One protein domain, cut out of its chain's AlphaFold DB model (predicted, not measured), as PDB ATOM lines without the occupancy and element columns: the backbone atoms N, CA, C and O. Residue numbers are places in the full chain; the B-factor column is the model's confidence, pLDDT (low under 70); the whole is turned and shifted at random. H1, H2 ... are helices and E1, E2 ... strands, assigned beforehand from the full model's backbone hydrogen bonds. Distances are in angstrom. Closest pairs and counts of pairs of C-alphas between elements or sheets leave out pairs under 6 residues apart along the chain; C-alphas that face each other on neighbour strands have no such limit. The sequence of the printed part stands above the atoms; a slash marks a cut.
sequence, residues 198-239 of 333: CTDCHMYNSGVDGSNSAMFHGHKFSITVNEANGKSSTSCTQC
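AT A GLANCE: This is residues 198 to 239 of the 333 residues of a protein of bacterium BMS3Abin14 (UniProt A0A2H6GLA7). A small two-stranded hairpin, E1 and E2, has one short helix, H2, on the E1 side, and a second, H3, that follows E2 directly and meets a third, H1, beyond one end of the hairpin. H1 and H3 lie near each other toward one end of the long axis, the turn of residues 227 to 231 lies at the other end, and H2 sits in loops on the E1 side. The printed part has 42 residues, in the order H1, H2, E1, E2, H3, with E1 and E2 antiparallel. The class is mixed, helices and strands, with 18 residues, under half, in named elements. It is compact, with a radius of gyration of the C-alphas of 8.9 A and spans of 26 by 18 by 13 A.

IN THESE COORDINATES: E1 is residues 224 to 226, 7.0 A long, beginning at C-alpha 224 at (37.476, 28.783, -48.346). E2 is residues 232 to 234, 6.9 A. H3 is residues 235 to 238, 5.7 A, ending at C-alpha 238 at (43.750, 35.352, -40.930). H2 is residues 212 to 215, 5.1 A. H1 is residues 198 to 201, 5.9 A, beginning at C-alpha 198 at (51.248, 27.665, -49.967).

HOW THE PARTS SIT: E1 and E2 form a hairpin, antiparallel at 157 degrees between their directions. N 225 and O 233 are within hydrogen-bond range at 2.9 A, as are N 233 and O 225 at 2.9 A. The closest C-alphas of H2 and E1, those of Ser 213 and Val 225, are 6.5 A apart. H2 and E2 are apart. H1 and H3 only just touch, with 3 pairs of C-alphas within 8 A, the closest those of Cys 201 and Ser 235 at 5.2 A. H1, H2 and H3 are too short for an O i to N i+4 pair; each has one O i to N i+3 pair, within range.

THE WHOLE: The farthest C-alphas, of Cys 198 and Asn 229, are 26.8 A apart. The printed part has no cut and no long link. Residues 209 to 215, of which 212 to 215 belong to H2, have pLDDT under 70.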
ATOM      1  N   CYS A 198      52.348  28.480 -49.444       94.44
ATOM      2  CA  CYS A 198      51.248  27.665 -49.967       94.44
ATOM      3  C   CYS A 198      50.277  27.222 -48.859       94.44
ATOM      4  O   CYS A 198      49.058  27.251 -49.034       94.44
ATOM      5  N   THR A 199      50.814  26.830 -47.699       93.25
ATOM      6  CA  THR A 199      50.025  26.274 -46.597       93.25
ATOM      7  C   THR A 199      49.254  27.319 -45.807       93.25
ATOM      8  O   THR A 199      48.216  26.972 -45.253       93.25
ATOM      9  N   ASP A 200      49.684  28.583 -45.819       92.94
ATOM     10  CA  ASP A 200      48.965  29.671 -45.138       92.94
ATOM     11  C   ASP A 200      47.596  29.929 -45.787       92.94
ATOM     12  O   ASP A 200      46.657  30.372 -45.133       92.94
ATOM     13  N   CYS A 201      47.460  29.603 -47.078       93.69
ATOM     14  CA  CYS A 201      46.198  29.717 -47.803       93.69
ATOM     15  C   CYS A 201      45.513  28.368 -48.032       93.69
ATOM     16  O   CYS A 201      44.344  28.206 -47.697       93.69
ATOM     17  N   HIS A 202      46.209  27.395 -48.623       93.12
ATOM     18  CA  HIS A 202      45.570  26.154 -49.061       93.12
ATOM     19  C   HIS A 202      45.344  25.179 -47.910       93.12
ATOM     20  O   HIS A 202      44.313  24.516 -47.877       93.12
ATOM     21  N   MET A 203      46.245  25.131 -46.927       90.56
ATOM     22  CA  MET A 203      46.067  24.300 -45.731       90.56
ATOM     23  C   MET A 203      45.432  25.085 -44.583       90.56
ATOM     24  O   MET A 203      45.794  24.925 -43.417       90.56
ATOM     25  N   TYR A 204      44.467  25.940 -44.923       88.69
ATOM     26  CA  TYR A 204      43.787  26.793 -43.966       88.69
ATOM     27  C   TYR A 204      43.081  25.970 -42.889       88.69
ATOM     28  O   TYR A 204      42.320  25.042 -43.188       88.69
ATOM     29  N   ASN A 205      43.340  26.351 -41.639       85.50
ATOM     30  CA  ASN A 205      42.671  25.878 -40.436       85.50
ATOM     31  C   ASN A 205      41.879  27.044 -39.824       85.50
ATOM     32  O   ASN A 205      42.481  27.991 -39.314       85.50
ATOM     33  N   SER A 206      40.546  26.981 -39.862       75.50
ATOM     34  CA  SER A 206      39.687  28.061 -39.363       75.50
ATOM     35  C   SER A 206      39.671  28.194 -37.840       75.50
ATOM     36  O   SER A 206      39.185  29.200 -37.328       75.50
ATOM     37  N   GLY A 207      40.185  27.203 -37.099       74.69
ATOM     38  CA  GLY A 207      40.182  27.191 -35.630       74.69
ATOM     39  C   GLY A 207      38.785  27.114 -34.999       74.69
ATOM     40  O   GLY A 207      38.667  27.109 -33.776       74.69
ATOM     41  N   VAL A 208      37.731  27.049 -35.817       70.25
ATOM     42  CA  VAL A 208      36.347  26.867 -35.379       70.25
ATOM     43  C   VAL A 208      36.162  25.404 -34.989       70.25
ATOM     44  O   VAL A 208      36.344  24.511 -35.815       70.25
ATOM     45  N   ASP A 209      35.814  25.158 -33.727       68.25
ATOM     46  CA  ASP A 209      35.569  23.804 -33.229       68.25
ATOM     47  C   ASP A 209      34.449  23.119 -34.031       68.25
ATOM     48  O   ASP A 209      33.410  23.719 -34.322       68.25
ATOM     49  N   GLY A 210      34.693  21.875 -34.439       63.78
ATOM     50  CA  GLY A 210      33.808  21.124 -35.330       63.78
ATOM     51  C   GLY A 210      33.774  21.595 -36.792       63.78
ATOM     52  O   GLY A 210      32.936  21.106 -37.551       63.78
ATOM     53  N   SER A 211      34.640  22.522 -37.226       64.62
ATOM     54  CA  SER A 211      34.782  22.818 -38.656       64.62
ATOM     55  C   SER A 211      35.554  21.726 -39.383       64.62
ATOM     56  O   SER A 211      36.532  21.192 -38.859       64.62
ATOM     57  N   ASN A 212      35.195  21.458 -40.642       63.78
ATOM     58  CA  ASN A 212      35.961  20.544 -41.497       63.78
ATOM     59  C   ASN A 212      37.447  20.958 -41.543       63.78
ATOM     60  O   ASN A 212      38.354  20.146 -41.439       63.78
ATOM     61  N   SER A 213      37.720  22.253 -41.635       67.81
ATOM     62  CA  SER A 213      39.077  22.791 -41.708       67.81
ATOM     63  C   SER A 213      39.922  22.510 -40.453       67.81
ATOM     64  O   SER A 213      41.084  22.109 -40.582       67.81
ATOM     65  N   ALA A 214      39.337  22.649 -39.258       65.31
ATOM     66  CA  ALA A 214      39.993  22.351 -37.987       65.31
ATOM     67  C   ALA A 214      40.122  20.845 -37.736       65.31
ATOM     68  O   ALA A 214      41.186  20.388 -37.317       65.31
ATOM     69  N   MET A 215      39.083  20.073 -38.064       65.25
ATOM     70  CA  MET A 215      39.072  18.611 -37.931       65.25
ATOM     71  C   MET A 215      40.115  17.927 -38.822       65.25
ATOM     72  O   MET A 215      40.673  16.901 -38.437       65.25
ATOM     73  N   PHE A 216      40.415  18.498 -39.994       73.75
ATOM     74  CA  PHE A 216      41.334  17.898 -40.966       73.75
ATOM     75  C   PHE A 216      42.697  18.598 -41.052       73.75
ATOM     76  O   PHE A 216      43.460  18.350 -41.986       73.75
ATOM     77  N   HIS A 217      43.010  19.496 -40.112       81.00
ATOM     78  CA  HIS A 217      44.259  20.269 -40.101       81.00
ATOM     79  C   HIS A 217      44.588  20.897 -41.475       81.00
ATOM     80  O   HIS A 217      45.729  20.835 -41.934       81.00
ATOM     81  N   GLY A 218      43.576  21.414 -42.181       84.50
ATOM     82  CA  GLY A 218      43.742  22.050 -43.494       84.50
ATOM     83  C   GLY A 218      43.960  21.123 -44.699       84.50
ATOM     84  O   GLY A 218      44.061  21.612 -45.822       84.50
ATOM     85  N   HIS A 219      43.949  19.795 -44.547       88.31
ATOM     86  CA  HIS A 219      44.199  18.838 -45.646       88.31
ATOM     87  C   HIS A 219      43.072  18.752 -46.702       88.31
ATOM     88  O   HIS A 219      43.076  17.880 -47.568       88.31
ATOM     89  N   LYS A 220      42.125  19.695 -46.668       83.56
ATOM     90  CA  LYS A 220      41.147  19.949 -47.732       83.56
ATOM     91  C   LYS A 220      41.752  20.716 -48.920       83.56
ATOM     92  O   LYS A 220      41.166  20.713 -49.998       83.56
ATOM     93  N   PHE A 221      42.894  21.387 -48.728       87.56
ATOM     94  CA  PHE A 221      43.544  22.254 -49.731       87.56
ATOM     95  C   PHE A 221      42.657  23.389 -50.255       87.56
ATOM     96  O   PHE A 221      42.775  23.814 -51.405       87.56
ATOM     97  N   SER A 222      41.753  23.887 -49.411       87.69
ATOM     98  CA  SER A 222      40.798  24.921 -49.788       87.69
ATOM     99  C   SER A 222      41.060  26.218 -49.039       87.69
ATOM    100  O   SER A 222      41.105  26.239 -47.812       87.69
ATOM    101  N   ILE A 223      41.119  27.315 -49.793       90.94
ATOM    102  CA  ILE A 223      41.226  28.680 -49.257       90.94
ATOM    103  C   ILE A 223      39.914  29.179 -48.637       90.94
ATOM    104  O   ILE A 223      39.907  30.182 -47.930       90.94
ATOM    105  N   THR A 224      38.798  28.496 -48.913       88.31
ATOM    106  CA  THR A 224      37.476  28.783 -48.346       88.31
ATOM    107  C   THR A 224      36.822  27.482 -47.912       88.31
ATOM    108  O   THR A 224      36.721  26.533 -48.691       88.31
ATOM    109  N   VAL A 225      36.353  27.422 -46.673       82.44
ATOM    110  CA  VAL A 225      35.738  26.225 -46.094       82.44
ATOM    111  C   VAL A 225      34.318  26.520 -45.648       82.44
ATOM    112  O   VAL A 225      34.024  27.612 -45.172       82.44
ATOM    113  N   ASN A 226      33.432  25.542 -45.820       80.50
ATOM    114  CA  ASN A 226      32.090  25.596 -45.255       80.50
ATOM    115  C   ASN A 226      32.149  25.129 -43.802       80.50
ATOM    116  O   ASN A 226      32.738  24.094 -43.495       80.50
ATOM    117  N   GLU A 227      31.540  25.919 -42.934       77.56
ATOM    118  CA  GLU A 227      31.483  25.740 -41.495       77.56
ATOM    119  C   GLU A 227      30.219  24.968 -41.102       77.56
ATOM    120  O   GLU A 227      29.188  25.046 -41.777       77.56
ATOM    121  N   ALA A 228      30.256  24.267 -39.965       74.50
ATOM    122  CA  ALA A 228      29.127  23.464 -39.479       74.50
ATOM    123  C   ALA A 228      27.842  24.287 -39.238       74.50
ATOM    124  O   ALA A 228      26.732  23.763 -39.297       74.50
ATOM    125  N   ASN A 229      27.979  25.596 -39.008       72.69
ATOM    126  CA  ASN A 229      26.866  26.535 -38.843       72.69
ATOM    127  C   ASN A 229      26.272  27.041 -40.179       72.69
ATOM    128  O   ASN A 229      25.454  27.963 -40.168       72.69
ATOM    129  N   GLY A 230      26.704  26.489 -41.317       75.69
ATOM    130  CA  GLY A 230      26.250  26.866 -42.657       75.69
ATOM    131  C   GLY A 230      26.890  28.137 -43.224       75.69
ATOM    132  O   GLY A 230      26.531  28.545 -44.327       75.69
ATOM    133  N   LYS A 231      27.820  28.776 -42.503       77.94
ATOM    134  CA  LYS A 231      28.628  29.894 -43.023       77.94
ATOM    135  C   LYS A 231      29.867  29.369 -43.749       77.94
ATOM    136  O   LYS A 231      30.160  28.181 -43.700       77.94
ATOM    137  N   SER A 232      30.622  30.257 -44.387       80.56
ATOM    138  CA  SER A 232      31.950  29.938 -44.913       80.56
ATOM    139  C   SER A 232      33.003  30.826 -44.258       80.56
ATOM    140  O   SER A 232      32.735  32.000 -43.990       80.56
ATOM    141  N   SER A 233      34.195  30.288 -44.024       83.25
ATOM    142  CA  SER A 233      35.377  31.057 -43.621       83.25
ATOM    143  C   SER A 233      36.467  30.937 -44.684       83.25
ATOM    144  O   SER A 233      36.433  30.026 -45.513       83.25
ATOM    145  N   THR A 234      37.411  31.877 -44.712       90.31
ATOM    146  CA  THR A 234      38.467  31.923 -45.729       90.31
ATOM    147  C   THR A 234      39.822  32.216 -45.106       90.31
ATOM    148  O   THR A 234      39.901  32.955 -44.130       90.31
ATOM    149  N   SER A 235      40.893  31.684 -45.692       93.00
ATOM    150  CA  SER A 235      42.266  31.932 -45.246       93.00
ATOM    151  C   SER A 235      42.627  33.416 -45.232       93.00
ATOM    152  O   SER A 235      43.405  33.861 -44.392       93.00
ATOM    153  N   CYS A 236      42.012  34.214 -46.111       92.50
ATOM    154  CA  CYS A 236      42.275  35.644 -46.221       92.50
ATOM    155  C   CYS A 236      42.037  36.387 -44.899       92.50
ATOM    156  O   CYS A 236      42.773  37.319 -44.579       92.50
ATOM    157  N   THR A 237      41.043  35.962 -44.110       89.31
ATOM    158  CA  THR A 237      40.671  36.648 -42.865       89.31
ATOM    159  C   THR A 237      41.711  36.463 -41.760       89.31
ATOM    160  O   THR A 237      41.653  37.182 -40.770       89.31
ATOM    161  N   GLN A 238      42.663  35.527 -41.904       87.81
ATOM    162  CA  GLN A 238      43.750  35.352 -40.930       87.81
ATOM    163  C   GLN A 238      44.701  36.552 -40.895       87.81
ATOM    164  O   GLN A 238      45.253  36.859 -39.842       87.81
ATOM    165  N   CYS A 239      44.871  37.235 -42.030       91.06
ATOM    166  CA  CYS A 239      45.803  38.358 -42.169       91.06
ATOM    167  C   CYS A 239      45.109  39.669 -42.566       91.06
ATOM    168  O   CYS A 239      45.696  40.742 -42.436       91.06
TER     169      CYS A 239